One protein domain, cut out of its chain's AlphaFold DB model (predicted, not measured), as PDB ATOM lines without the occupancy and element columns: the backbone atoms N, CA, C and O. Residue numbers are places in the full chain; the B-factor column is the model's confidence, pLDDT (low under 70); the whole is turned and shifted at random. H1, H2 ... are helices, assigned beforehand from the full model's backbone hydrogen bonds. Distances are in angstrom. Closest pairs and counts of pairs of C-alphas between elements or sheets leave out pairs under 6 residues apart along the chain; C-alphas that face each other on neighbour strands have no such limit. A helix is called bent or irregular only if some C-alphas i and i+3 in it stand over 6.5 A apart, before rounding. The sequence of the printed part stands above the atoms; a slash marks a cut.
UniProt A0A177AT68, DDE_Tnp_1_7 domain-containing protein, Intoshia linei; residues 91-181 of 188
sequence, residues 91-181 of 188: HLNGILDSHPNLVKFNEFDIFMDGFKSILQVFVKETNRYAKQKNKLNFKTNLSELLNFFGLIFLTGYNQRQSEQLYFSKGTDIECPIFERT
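This is residues 91 to 181 of the 188 residues of the protein "DDE_Tnp_1_7 domain-containing protein" of Intoshia linei (UniProt A0A177AT68). A long bent helix, H3, makes much of the longest axis, and H4 stands about square to its second arm, H3b, like the stem of a T. After H4 the printed part folds back through short H5 to H6, which runs beside H4, while short H1 and H2 lie far out beyond the other arm, H3a. The printed part has 91 residues with six named helices, H1 to H6 in order, and no named strand: all helix. It is loose, with a radius of gyration of the C-alphas of 17.6 A, and flat, spanning 50 by 38 by 18 A.

H3, residues 107 to 132, was assigned as one helix by its hydrogen bonds but is bent: C-alphas 114 and 117 are 7.3 A apart. Its arms are H3a, residues 107 to 114, 11.3 A, and H3b, residues 117 to 132, 23.0 A, from C-alpha 117 at (-122.413, 407.855, -15.254). H4 is residues 142 to 157, 22.8 A. H1 is 92 to 98, from C-alpha 92 at (-101.147, 396.247, -22.255); H2 is 100 to 104; H5 is 163 to 167; H6 is 176 to 181, ending at C-alpha 181 at (-130.798, 391.132, -26.924).

H3a and H3b stand at a steep tilt of 67 degrees. H3b and H4 touch through residues 119 to 123 and 142 to 146 alone, about perpendicular at 75 degrees; their closest C-alphas, Val 123 and Leu 142, are 6.2 A apart. H4, with residues 147 to 151 alone, only just touches H6, with 3 pairs of C-alphas within 8 A, the closest Asn 147 and Thr 181 at 6.5 A; they run opposite ways at a shallow tilt of 26 degrees. H5 and H6 only just touch, also with 3 pairs, the closest C-alphas being Phe 167 and Phe 178 at 6.4 A. H1 and H2 are close but not clearly touching, the closest C-alphas, Leu 96 and Val 103, 6.8 A apart. Every O i to N i+4 pair is within hydrogen-bond range in H3a, H3b, H4 and H6; H1 has 1 of 3, H2 0 of 1 and H5 0 of 1, beside O i to N i+3 counts of 2 of 4, 2 of 2 and 2 of 2.

The two C-alphas farthest apart, Asp 97 and Asn 134, are 52.1 A apart. Residues 96 to 101 and 104 to 109 stand free. The printed part has no cut and no long link. Residues 91 to 100, 102 to 103 and 158 to 162 have pLDDT under 70.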
ATOM      1  N   HIS A  91     -98.366 398.187 -25.287       47.72
ATOM      2  CA  HIS A  91     -98.174 397.971 -23.859       47.72
ATOM      3  C   HIS A  91     -99.445 397.815 -23.003       47.72
ATOM      4  O   HIS A  91     -99.566 398.444 -21.957       47.72
ATOM      5  N   LEU A  92    -100.314 396.847 -23.319       51.88
ATOM      6  CA  LEU A  92    -101.147 396.247 -22.255       51.88
ATOM      7  C   LEU A  92    -100.272 395.670 -21.125       51.88
ATOM      8  O   LEU A  92    -100.621 395.781 -19.954       51.88
ATOM      9  N   ASN A  93     -99.078 395.170 -21.466       53.12
ATOM     10  CA  ASN A  93     -98.115 394.645 -20.495       53.12
ATOM     11  C   ASN A  93     -97.702 395.689 -19.436       53.12
ATOM     12  O   ASN A  93     -97.495 395.326 -18.290       53.12
ATOM     13  N   GLY A  94     -97.645 396.987 -19.777       56.94
ATOM     14  CA  GLY A  94     -97.239 398.035 -18.826       56.94
ATOM     15  C   GLY A  94     -98.352 398.518 -17.887       56.94
ATOM     16  O   GLY A  94     -98.070 399.136 -16.860       56.94
ATOM     17  N   ILE A  95     -99.622 398.253 -18.214       61.34
ATOM     18  CA  ILE A  95    -100.761 398.650 -17.369       61.34
ATOM     19  C   ILE A  95    -100.841 397.767 -16.123       61.34
ATOM     20  O   ILE A  95    -101.021 398.296 -15.028       61.34
ATOM     21  N   LEU A  96    -100.636 396.452 -16.262       61.50
ATOM     22  CA  LEU A  96    -100.582 395.548 -15.106       61.50
ATOM     23  C   LEU A  96     -99.394 395.871 -14.188       61.50
ATOM     24  O   LEU A  96     -99.551 395.847 -12.968       61.50
ATOM     25  N   ASP A  97     -98.246 396.234 -14.766       65.25
ATOM     26  CA  ASP A  97     -97.039 396.593 -14.011       65.25
ATOM     27  C   ASP A  97     -97.193 397.922 -13.250       65.25
ATOM     28  O   ASP A  97     -96.699 398.069 -12.132       65.25
ATOM     29  N   SER A  98     -97.890 398.901 -13.837       67.44
ATOM     30  CA  SER A  98     -98.109 400.222 -13.224       67.44
ATOM     31  C   SER A  98     -99.290 400.261 -12.251       67.44
ATOM     32  O   SER A  98     -99.309 401.094 -11.346       67.44
ATOM     33  N   HIS A  99    -100.266 399.363 -12.407       67.88
ATOM     34  CA  HIS A  99    -101.489 399.331 -11.608       67.88
ATOM     35  C   HIS A  99    -101.855 397.886 -11.216       67.88
ATOM     36  O   HIS A  99    -102.878 397.356 -11.654       67.88
ATOM     37  N   PRO A 100    -101.072 397.243 -10.327       69.19
ATOM     38  CA  PRO A 100    -101.252 395.832  -9.959       69.19
ATOM     39  C   PRO A 100    -102.605 395.539  -9.290       69.19
ATOM     40  O   PRO A 100    -103.069 394.401  -9.269       69.19
ATOM     41  N   ASN A 101    -103.275 396.567  -8.762       71.81
ATOM     42  CA  ASN A 101    -104.609 396.437  -8.181       71.81
ATOM     43  C   ASN A 101    -105.705 396.193  -9.231       71.81
ATOM     44  O   ASN A 101    -106.744 395.653  -8.865       71.81
ATOM     45  N   LEU A 102    -105.476 396.529 -10.508       66.94
ATOM     46  CA  LEU A 102    -106.438 396.280 -11.590       66.94
ATOM     47  C   LEU A 102    -106.587 394.790 -11.912       66.94
ATOM     48  O   LEU A 102    -107.652 394.379 -12.347       66.94
ATOM     49  N   VAL A 103    -105.579 393.963 -11.604       66.69
ATOM     50  CA  VAL A 103    -105.629 392.493 -11.774       66.69
ATOM     51  C   VAL A 103    -106.745 391.849 -10.942       66.69
ATOM     52  O   VAL A 103    -107.186 390.742 -11.229       66.69
ATOM     53  N   LYS A 104    -107.208 392.534  -9.890       74.69
ATOM     54  CA  LYS A 104    -108.261 392.036  -8.998       74.69
ATOM     55  C   LYS A 104    -109.675 392.298  -9.519       74.69
ATOM     56  O   LYS A 104    -110.614 391.769  -8.933       74.69
ATOM     57  N   PHE A 105    -109.829 393.120 -10.556       74.56
ATOM     58  CA  PHE A 105    -111.127 393.519 -11.087       74.56
ATOM     59  C   PHE A 105    -111.374 392.872 -12.445       74.56
ATOM     60  O   PHE A 105    -110.463 392.737 -13.258       74.56
ATOM     61  N   ASN A 106    -112.624 392.489 -12.686       84.50
ATOM     62  CA  ASN A 106    -113.077 392.015 -13.987       84.50
ATOM     63  C   ASN A 106    -113.052 393.175 -14.999       84.50
ATOM     64  O   ASN A 106    -113.354 394.316 -14.642       84.50
ATOM     65  N   GLU A 107    -112.748 392.904 -16.269       83.56
ATOM     66  CA  GLU A 107    -112.661 393.933 -17.314       83.56
ATOM     67  C   GLU A 107    -113.977 394.706 -17.463       83.56
ATOM     68  O   GLU A 107    -113.984 395.919 -17.685       83.56
ATOM     69  N   PHE A 108    -115.099 394.005 -17.287       85.69
ATOM     70  CA  PHE A 108    -116.424 394.612 -17.296       85.69
ATOM     71  C   PHE A 108    -116.629 395.590 -16.134       85.69
ATOM     72  O   PHE A 108    -117.220 396.648 -16.336       85.69
ATOM     73  N   ASP A 109    -116.113 395.288 -14.941       86.62
ATOM     74  CA  ASP A 109    -116.261 396.167 -13.776       86.62
ATOM     75  C   ASP A 109    -115.468 397.460 -13.974       86.62
ATOM     76  O   ASP A 109    -115.976 398.544 -13.699       86.62
ATOM     77  N   ILE A 110    -114.258 397.354 -14.536       85.75
ATOM     78  CA  ILE A 110    -113.426 398.513 -14.892       85.75
ATOM     79  C   ILE A 110    -114.135 399.379 -15.940       85.75
ATOM     80  O   ILE A 110    -114.187 400.602 -15.813       85.75
ATOM     81  N   PHE A 111    -114.709 398.756 -16.973       87.75
ATOM     82  CA  PHE A 111    -115.489 399.469 -17.984       87.75
ATOM     83  C   PHE A 111    -116.699 400.179 -17.365       87.75
ATOM     84  O   PHE A 111    -116.927 401.362 -17.621       87.75
ATOM     85  N   MET A 112    -117.465 399.474 -16.531       89.38
ATOM     86  CA  MET A 112    -118.674 400.013 -15.920       89.38
ATOM     87  C   MET A 112    -118.378 401.135 -14.930       89.38
ATOM     88  O   MET A 112    -119.156 402.084 -14.880       89.38
ATOM     89  N   ASP A 113    -117.268 401.087 -14.195       86.12
ATOM     90  CA  ASP A 113    -116.861 402.175 -13.300       86.12
ATOM     91  C   ASP A 113    -116.700 403.503 -14.063       86.12
ATOM     92  O   ASP A 113    -117.264 404.527 -13.673       86.12
ATOM     93  N   GLY A 114    -116.046 403.467 -15.229       84.75
ATOM     94  CA  GLY A 114    -115.876 404.648 -16.081       84.75
ATOM     95  C   GLY A 114    -117.115 405.040 -16.896       84.75
ATOM     96  O   GLY A 114    -117.305 406.216 -17.207       84.75
ATOM     97  N   PHE A 115    -117.965 404.078 -17.264       89.00
ATOM     98  CA  PHE A 115    -119.034 404.292 -18.247       89.00
ATOM     99  C   PHE A 115    -120.436 404.465 -17.640       89.00
ATOM    100  O   PHE A 115    -121.339 404.991 -18.291       89.00
ATOM    101  N   LYS A 116    -120.650 404.066 -16.381       88.56
ATOM    102  CA  LYS A 116    -121.980 404.060 -15.746       88.56
ATOM    103  C   LYS A 116    -122.636 405.439 -15.670       88.56
ATOM    104  O   LYS A 116    -123.835 405.548 -15.928       88.56
ATOM    105  N   SER A 117    -121.885 406.482 -15.323       88.44
ATOM    106  CA  SER A 117    -122.413 407.855 -15.254       88.44
ATOM    107  C   SER A 117    -122.867 408.350 -16.630       88.44
ATOM    108  O   SER A 117    -123.935 408.944 -16.764       88.44
ATOM    109  N   ILE A 118    -122.105 408.019 -17.672       90.81
ATOM    110  CA  ILE A 118    -122.419 408.340 -19.066       90.81
ATOM    111  C   ILE A 118    -123.693 407.605 -19.510       90.81
ATOM    112  O   ILE A 118    -124.586 408.220 -20.092       90.81
ATOM    113  N   LEU A 119    -123.832 406.315 -19.180       89.94
ATOM    114  CA  LEU A 119    -125.051 405.550 -19.467       89.94
ATOM    115  C   LEU A 119    -126.299 406.187 -18.850       89.94
ATOM    116  O   LEU A 119    -127.340 406.238 -19.499       89.94
ATOM    117  N   GLN A 120    -126.210 406.709 -17.625       89.38
ATOM    118  CA  GLN A 120    -127.338 407.390 -16.981       89.38
ATOM    119  C   GLN A 120    -127.759 408.659 -17.730       89.38
ATOM    120  O   GLN A 120    -128.957 408.918 -17.865       89.38
ATOM    121  N   VAL A 121    -126.795 409.421 -18.257       92.44
ATOM    122  CA  VAL A 121    -127.077 410.585 -19.112       92.44
ATOM    123  C   VAL A 121    -127.796 410.145 -20.383       92.44
ATOM    124  O   VAL A 121    -128.829 410.723 -20.719       92.44
ATOM    125  N   PHE A 122    -127.331 409.079 -21.040       93.00
ATOM    126  CA  PHE A 122    -128.021 408.547 -22.214       93.00
ATOM    127  C   PHE A 122    -129.452 408.098 -21.892       93.00
ATOM    128  O   PHE A 122    -130.363 408.485 -22.612       93.00
ATOM    129  N   VAL A 123    -129.700 407.378 -20.788       92.50
ATOM    130  CA  VAL A 123    -131.072 406.987 -20.395       92.50
ATOM    131  C   VAL A 123    -131.973 408.217 -20.287       92.50
ATOM    132  O   VAL A 123    -133.095 408.220 -20.798       92.50
ATOM    133  N   LYS A 124    -131.498 409.264 -19.606       90.94
ATOM    134  CA  LYS A 124    -132.267 410.493 -19.403       90.94
ATOM    135  C   LYS A 124    -132.578 411.174 -20.734       90.94
ATOM    136  O   LYS A 124    -133.746 411.448 -21.015       90.94
ATOM    137  N   GLU A 125    -131.559 411.422 -21.552       90.31
ATOM    138  CA  GLU A 125    -131.719 412.191 -22.786       90.31
ATOM    139  C   GLU A 125    -132.442 411.399 -23.881       90.31
ATOM    140  O   GLU A 125    -133.282 411.965 -24.574       90.31
ATOM    141  N   THR A 126    -132.235 410.084 -23.997       91.75
ATOM    142  CA  THR A 126    -132.983 409.244 -24.946       91.75
ATOM    143  C   THR A 126    -134.477 409.233 -24.616       91.75
ATOM    144  O   THR A 126    -135.309 409.415 -25.504       91.75
ATOM    145  N   ASN A 127    -134.841 409.101 -23.337       89.31
ATOM    146  CA  ASN A 127    -136.241 409.186 -22.914       89.31
ATOM    147  C   ASN A 127    -136.828 410.593 -23.110       89.31
ATOM    148  O   ASN A 127    -137.985 410.730 -23.506       89.31
ATOM    149  N   ARG A 128    -136.048 411.651 -22.849       86.56
ATOM    150  CA  ARG A 128    -136.463 413.036 -23.117       86.56
ATOM    151  C   ARG A 128    -136.736 413.248 -24.605       86.56
ATOM    152  O   ARG A 128    -137.782 413.786 -24.959       86.56
ATOM    153  N   TYR A 129    -135.835 412.781 -25.462       90.06
ATOM    154  CA  TYR A 129    -135.969 412.865 -26.910       90.06
ATOM    155  C   TYR A 129    -137.198 412.102 -27.420       90.06
ATOM    156  O   TYR A 129    -137.951 412.613 -28.246       90.06
ATOM    157  N   ALA A 130    -137.466 410.908 -26.884       84.44
ATOM    158  CA  ALA A 130    -138.659 410.143 -27.233       84.44
ATOM    159  C   ALA A 130    -139.957 410.907 -26.920       84.44
ATOM    160  O   ALA A 130    -140.851 410.961 -27.765       84.44
ATOM    161  N   LYS A 131    -140.030 411.576 -25.760       81.69
ATOM    162  CA  LYS A 131    -141.163 412.449 -25.410       81.69
ATOM    163  C   LYS A 131    -141.317 413.614 -26.385       81.69
ATOM    164  O   LYS A 131    -142.427 413.882 -26.827       81.69
ATOM    165  N   GLN A 132    -140.216 414.268 -26.766       87.12
ATOM    166  CA  GLN A 132    -140.229 415.351 -27.761       87.12
ATOM    167  C   GLN A 132    -140.718 414.878 -29.137       87.12
ATOM    168  O   GLN A 132    -141.339 415.641 -29.868       87.12
ATOM    169  N   LYS A 133    -140.469 413.613 -29.488       86.44
ATOM    170  CA  LYS A 133    -140.971 412.971 -30.711       86.44
ATOM    171  C   LYS A 133    -142.349 412.323 -30.546       86.44
ATOM    172  O   LYS A 133    -142.730 411.506 -31.376       86.44
ATOM    173  N   ASN A 134    -143.075 412.663 -29.479       82.69
ATOM    174  CA  ASN A 134    -144.390 412.119 -29.136       82.69
ATOM    175  C   ASN A 134    -144.442 410.574 -29.086       82.69
ATOM    176  O   ASN A 134    -145.495 409.962 -29.245       82.69
ATOM    177  N   LYS A 135    -143.301 409.914 -28.842       82.00
ATOM    178  CA  LYS A 135    -143.219 408.459 -28.660       82.00
ATOM    179  C   LYS A 135    -143.475 408.113 -27.197       82.00
ATOM    180  O   LYS A 135    -142.564 407.735 -26.469       82.00
ATOM    181  N   LEU A 136    -144.725 408.259 -26.760       79.31
ATOM    182  CA  LEU A 136    -145.124 408.067 -25.357       79.31
ATOM    183  C   LEU A 136    -144.974 406.615 -24.870       79.31
ATOM    184  O   LEU A 136    -144.744 406.390 -23.684       79.31
ATOM    185  N   ASN A 137    -145.051 405.647 -25.788       85.75
ATOM    186  CA  ASN A 137    -144.863 404.222 -25.492       85.75
ATOM    187  C   ASN A 137    -143.385 403.822 -25.407       85.75
ATOM    188  O   ASN A 137    -143.068 402.729 -24.946       85.75
ATOM    189  N   PHE A 138    -142.476 404.692 -25.850       86.12
ATOM    190  CA  PHE A 138    -141.055 404.419 -25.774       86.12
ATOM    191  C   PHE A 138    -140.524 404.824 -24.401       86.12
ATOM    192  O   PHE A 138    -140.611 405.983 -23.985       86.12
ATOM    193  N   LYS A 139    -139.900 403.869 -23.718       88.50
ATOM    194  CA  LYS A 139    -139.117 404.119 -22.517       88.50
ATOM    195  C   LYS A 139    -137.943 403.165 -22.504       88.50
ATOM    196  O   LYS A 139    -138.134 401.979 -22.719       88.50
ATOM    197  N   THR A 140    -136.765 403.685 -22.189       90.00
ATOM    198  CA  THR A 140    -135.566 402.873 -22.020       90.00
ATOM    199  C   THR A 140    -134.955 402.993 -20.632       90.00
ATOM    200  O   THR A 140    -135.232 403.938 -19.882       90.00
ATOM    201  N   ASN A 141    -134.129 402.014 -20.273       92.81
ATOM    202  CA  ASN A 141    -133.434 401.923 -18.996       92.81
ATOM    203  C   ASN A 141    -131.936 401.617 -19.186       92.81
ATOM    204  O   ASN A 141    -131.440 401.453 -20.298       92.81
ATOM    205  N   LEU A 142    -131.199 401.561 -18.073       92.25
ATOM    206  CA  LEU A 142    -129.750 401.347 -18.096       92.25
ATOM    207  C   LEU A 142    -129.362 400.004 -18.735       92.25
ATOM    208  O   LEU A 142    -128.376 399.945 -19.463       92.25
ATOM    209  N   SER A 143    -130.122 398.940 -18.460       91.44
ATOM    210  CA  SER A 143    -129.841 397.596 -18.973       91.44
ATOM    211  C   SER A 143    -130.023 397.531 -20.485       91.44
ATOM    212  O   SER A 143    -129.191 396.964 -21.181       91.44
ATOM    213  N   GLU A 144    -131.087 398.141 -20.999       91.12
ATOM    214  CA  GLU A 144    -131.363 398.190 -22.436       91.12
ATOM    215  C   GLU A 144    -130.311 398.999 -23.194       91.12
ATOM    216  O   GLU A 144    -129.822 398.553 -24.230       91.12
ATOM    217  N   LEU A 145    -129.894 400.150 -22.657       92.44
ATOM    218  CA  LEU A 145    -128.807 400.912 -23.269       92.44
ATOM    219  C   LEU A 145    -127.463 400.192 -23.180       92.44
ATOM    220  O   LEU A 145    -126.693 400.233 -24.136       92.44
ATOM    221  N   LEU A 146    -127.172 399.505 -22.074       92.19
ATOM    222  CA  LEU A 146    -125.960 398.697 -21.962       92.19
ATOM    223  C   LEU A 146    -125.947 397.569 -23.005       92.19
ATOM    224  O   LEU A 146    -124.937 397.375 -23.679       92.19
ATOM    225  N   ASN A 147    -127.075 396.882 -23.181       90.69
ATOM    226  CA  ASN A 147    -127.269 395.878 -24.222       90.69
ATOM    227  C   ASN A 147    -127.056 396.473 -25.622       90.69
ATOM    228  O   ASN A 147    -126.305 395.918 -26.422       90.69
ATOM    229  N   PHE A 148    -127.642 397.639 -25.896       90.56
ATOM    230  CA  PHE A 148    -127.464 398.361 -27.153       90.56
ATOM    231  C   PHE A 148    -125.990 398.702 -27.436       90.56
ATOM    232  O   PHE A 148    -125.485 398.409 -28.521       90.56
ATOM    233  N   PHE A 149    -125.257 399.253 -26.463       89.88
ATOM    234  CA  PHE A 149    -123.823 399.524 -26.623       89.88
ATOM    235  C   PHE A 149    -122.991 398.246 -26.760       89.88
ATOM    236  O   PHE A 149    -122.040 398.222 -27.540       89.88
ATOM    237  N   GLY A 150    -123.366 397.168 -26.066       88.88
ATOM    238  CA  GLY A 150    -122.757 395.850 -26.240       88.88
ATOM    239  C   GLY A 150    -122.873 395.350 -27.681       88.88
ATOM    240  O   GLY A 150    -121.882 394.904 -28.263       88.88
ATOM    241  N   LEU A 151    -124.051 395.509 -28.295       86.50
ATOM    242  CA  LEU A 151    -124.264 395.197 -29.708       86.50
ATOM    243  C   LEU A 151    -123.441 396.110 -30.631       86.50
ATOM    244  O   LEU A 151    -122.851 395.612 -31.587       86.50
ATOM    245  N   ILE A 152    -123.319 397.412 -30.336       85.69
ATOM    246  CA  ILE A 152    -122.446 398.329 -31.099       85.69
ATOM    247  C   ILE A 152    -120.982 397.885 -31.041       85.69
ATOM    248  O   ILE A 152    -120.290 397.880 -32.058       85.69
ATOM    249  N   PHE A 153    -120.475 397.506 -29.868       85.12
ATOM    250  CA  PHE A 153    -119.106 397.002 -29.782       85.12
ATOM    251  C   PHE A 153    -118.950 395.727 -30.599       85.12
ATOM    252  O   PHE A 153    -117.991 395.603 -31.359       85.12
ATOM    253  N   LEU A 154    -119.925 394.824 -30.523       82.38
ATOM    254  CA  LEU A 154    -119.927 393.591 -31.293       82.38
ATOM    255  C   LEU A 154    -119.920 393.840 -32.810       82.38
ATOM    256  O   LEU A 154    -119.192 393.146 -33.523       82.38
ATOM    257  N   THR A 155    -120.658 394.835 -33.319       78.88
ATOM    258  CA  THR A 155    -120.592 395.211 -34.746       78.88
ATOM    259  C   THR A 155    -119.254 395.840 -35.135       78.88
ATOM    260  O   THR A 155    -118.848 395.738 -36.292       78.88
ATOM    261  N   GLY A 156    -118.538 396.451 -34.189       72.56
ATOM    262  CA  GLY A 156    -117.169 396.928 -34.389       72.56
ATOM    263  C   GLY A 156    -116.153 395.798 -34.598       72.56
ATOM    264  O   GLY A 156    -115.189 395.970 -35.343       72.56
ATOM    265  N   TYR A 157    -116.379 394.632 -33.983       72.00
ATOM    266  CA  TYR A 157    -115.500 393.461 -34.112       72.00
ATOM    267  C   TYR A 157    -115.909 392.511 -35.242       72.00
ATOM    268  O   TYR A 157    -115.051 391.878 -35.857       72.00
ATOM    269  N   ASN A 158    -117.203 392.421 -35.542       69.06
ATOM    270  CA  ASN A 158    -117.710 391.570 -36.609       69.06
ATOM    271  C   ASN A 158    -117.703 392.311 -37.955       69.06
ATOM    272  O   ASN A 158    -118.293 393.375 -38.124       69.06
ATOM    273  N   GLN A 159    -117.051 391.733 -38.964       63.31
ATOM    274  CA  GLN A 159    -117.066 392.268 -40.327       63.31
ATOM    275  C   GLN A 159    -118.206 391.631 -41.119       63.31
ATOM    276  O   GLN A 159    -118.009 390.672 -41.861       63.31
ATOM    277  N   ARG A 160    -119.423 392.155 -40.952       68.25
ATOM    278  CA  ARG A 160    -120.530 391.854 -41.868       68.25
ATOM    279  C   ARG A 160    -120.601 392.888 -42.983       68.25
ATOM    280  O   ARG A 160    -120.236 394.044 -42.798       68.25
ATOM    281  N   GLN A 161    -121.079 392.449 -44.145       61.25
ATOM    282  CA  GLN A 161    -121.137 393.273 -45.357       61.25
ATOM    283  C   GLN A 161    -122.141 394.433 -45.248       61.25
ATOM    284  O   GLN A 161    -121.980 395.442 -45.926       61.25
ATOM    285  N   SER A 162    -123.165 394.295 -44.402       69.88
ATOM    286  CA  SER A 162    -124.202 395.304 -44.176       69.88
ATOM    287  C   SER A 162    -124.778 395.181 -42.764       69.88
ATOM    288  O   SER A 162    -124.856 394.080 -42.216       69.88
ATOM    289  N   GLU A 163    -125.203 396.311 -42.197       70.75
ATOM    290  CA  GLU A 163    -125.860 396.402 -40.886       70.75
ATOM    291  C   GLU A 163    -127.146 395.569 -40.832       70.75
ATOM    292  O   GLU A 163    -127.398 394.864 -39.858       70.75
ATOM    293  N   GLN A 164    -127.911 395.563 -41.926       73.25
ATOM    294  CA  GLN A 164    -129.172 394.824 -42.038       73.25
ATOM    295  C   GLN A 164    -128.988 393.317 -41.829       73.25
ATOM    296  O   GLN A 164    -129.900 392.629 -41.375       73.25
ATOM    297  N   LEU A 165    -127.792 392.793 -42.119       75.56
ATOM    298  CA  LEU A 165    -127.506 391.377 -41.935       75.56
ATOM    299  C   LEU A 165    -127.482 390.990 -40.456       75.56
ATOM    300  O   LEU A 165    -127.752 389.833 -40.161       75.56
ATOM    301  N   TYR A 166    -127.182 391.900 -39.521       77.38
ATOM    302  CA  TYR A 166    -127.179 391.578 -38.086       77.38
ATOM    303  C   TYR A 166    -128.554 391.169 -37.556       77.38
ATOM    304  O   TYR A 166    -128.624 390.399 -36.605       77.38
ATOM    305  N   PHE A 167    -129.621 391.619 -38.210       77.19
ATOM    306  CA  PHE A 167    -131.005 391.320 -37.845       77.19
ATOM    307  C   PHE A 167    -131.678 390.352 -38.827       77.19
ATOM    308  O   PHE A 167    -132.893 390.172 -38.799       77.19
ATOM    309  N   SER A 168    -130.904 389.739 -39.728       80.00
ATOM    310  CA  SER A 168    -131.450 388.798 -40.699       80.00
ATOM    311  C   SER A 168    -131.814 387.466 -40.045       80.00
ATOM    312  O   SER A 168    -131.026 386.905 -39.287       80.00
ATOM    313  N   LYS A 169    -132.984 386.934 -40.423       78.50
ATOM    314  CA  LYS A 169    -133.481 385.598 -40.046       78.50
ATOM    315  C   LYS A 169    -133.105 384.502 -41.053       78.50
ATOM    316  O   LYS A 169    -133.626 383.394 -40.987       78.50
ATOM    317  N   GLY A 170    -132.258 384.814 -42.038       79.94
ATOM    318  CA  GLY A 170    -131.763 383.815 -42.983       79.94
ATOM    319  C   GLY A 170    -130.869 382.806 -42.265       79.94
ATOM    320  O   GLY A 170    -129.937 383.211 -41.575       79.94
ATOM    321  N   THR A 171    -131.110 381.509 -42.461       75.56
ATOM    322  CA  THR A 171    -130.401 380.411 -41.771       75.56
ATOM    323  C   THR A 171    -128.878 380.490 -41.875       75.56
ATOM    324  O   THR A 171    -128.173 380.088 -40.954       75.56
ATOM    325  N   ASP A 172    -128.366 381.047 -42.972       78.75
ATOM    326  CA  ASP A 172    -126.930 381.070 -43.283       78.75
ATOM    327  C   ASP A 172    -126.230 382.336 -42.764       78.75
ATOM    328  O   ASP A 172    -125.003 382.442 -42.772       78.75
ATOM    329  N   ILE A 173    -127.014 383.323 -42.334       75.69
ATOM    330  CA  ILE A 173    -126.551 384.656 -41.944       75.69
ATOM    331  C   ILE A 173    -127.174 385.109 -40.626       75.69
ATOM    332  O   ILE A 173    -127.049 386.273 -40.269       75.69
ATOM    333  N   GLU A 174    -127.811 384.231 -39.863       78.06
ATOM    334  CA  GLU A 174    -128.419 384.601 -38.590       78.06
ATOM    335  C   GLU A 174    -127.353 385.103 -37.599       78.06
ATOM    336  O   GLU A 174    -126.204 384.647 -37.585       78.06
ATOM    337  N   CYS A 175    -127.709 386.088 -36.776       79.38
ATOM    338  CA  CYS A 175    -126.902 386.506 -35.632       79.38
ATOM    339  C   CYS A 175    -127.778 386.470 -34.373       79.38
ATOM    340  O   CYS A 175    -128.278 387.514 -33.948       79.38
ATOM    341  N   PRO A 176    -127.963 385.285 -33.754       83.19
ATOM    342  CA  PRO A 176    -128.982 385.081 -32.718       83.19
ATOM    343  C   PRO A 176    -128.837 386.012 -31.511       83.19
ATOM    344  O   PRO A 176    -129.794 386.265 -30.786       83.19
ATOM    345  N   ILE A 177    -127.627 386.520 -31.268       85.94
ATOM    346  CA  ILE A 177    -127.359 387.455 -30.180       85.94
ATOM    347  C   ILE A 177    -128.074 388.797 -30.365       85.94
ATOM    348  O   ILE A 177    -128.493 389.365 -29.366       85.94
ATOM    349  N   PHE A 178    -128.272 389.292 -31.591       85.19
ATOM    350  CA  PHE A 178    -128.987 390.551 -31.820       85.19
ATOM    351  C   PHE A 178    -130.474 390.398 -31.501       85.19
ATOM    352  O   PHE A 178    -130.989 391.149 -30.679       85.19
ATOM    353  N   GLU A 179    -131.122 389.371 -32.057       82.19
ATOM    354  CA  GLU A 179    -132.550 389.095 -31.830       82.19
ATOM    355  C   GLU A 179    -132.865 388.806 -30.356       82.19
ATOM    356  O   GLU A 179    -133.870 389.269 -29.832       82.19
ATOM    357  N   ARG A 180    -131.986 388.088 -29.647       84.38
ATOM    358  CA  ARG A 180    -132.183 387.796 -28.215       84.38
ATOM    359  C   ARG A 180    -131.958 388.993 -27.298       84.38
ATOM    360  O   ARG A 180    -132.361 388.939 -26.139       84.38
ATOM    361  N   THR A 181    -131.247 390.015 -27.767       84.44
ATOM    362  CA  THR A 181    -130.798 391.132 -26.924       84.44
ATOM    363  C   THR A 181    -131.675 392.366 -27.090       84.44
ATOM    364  O   THR A 181    -131.861 393.104 -26.122       84.44
TER     365      THR A 181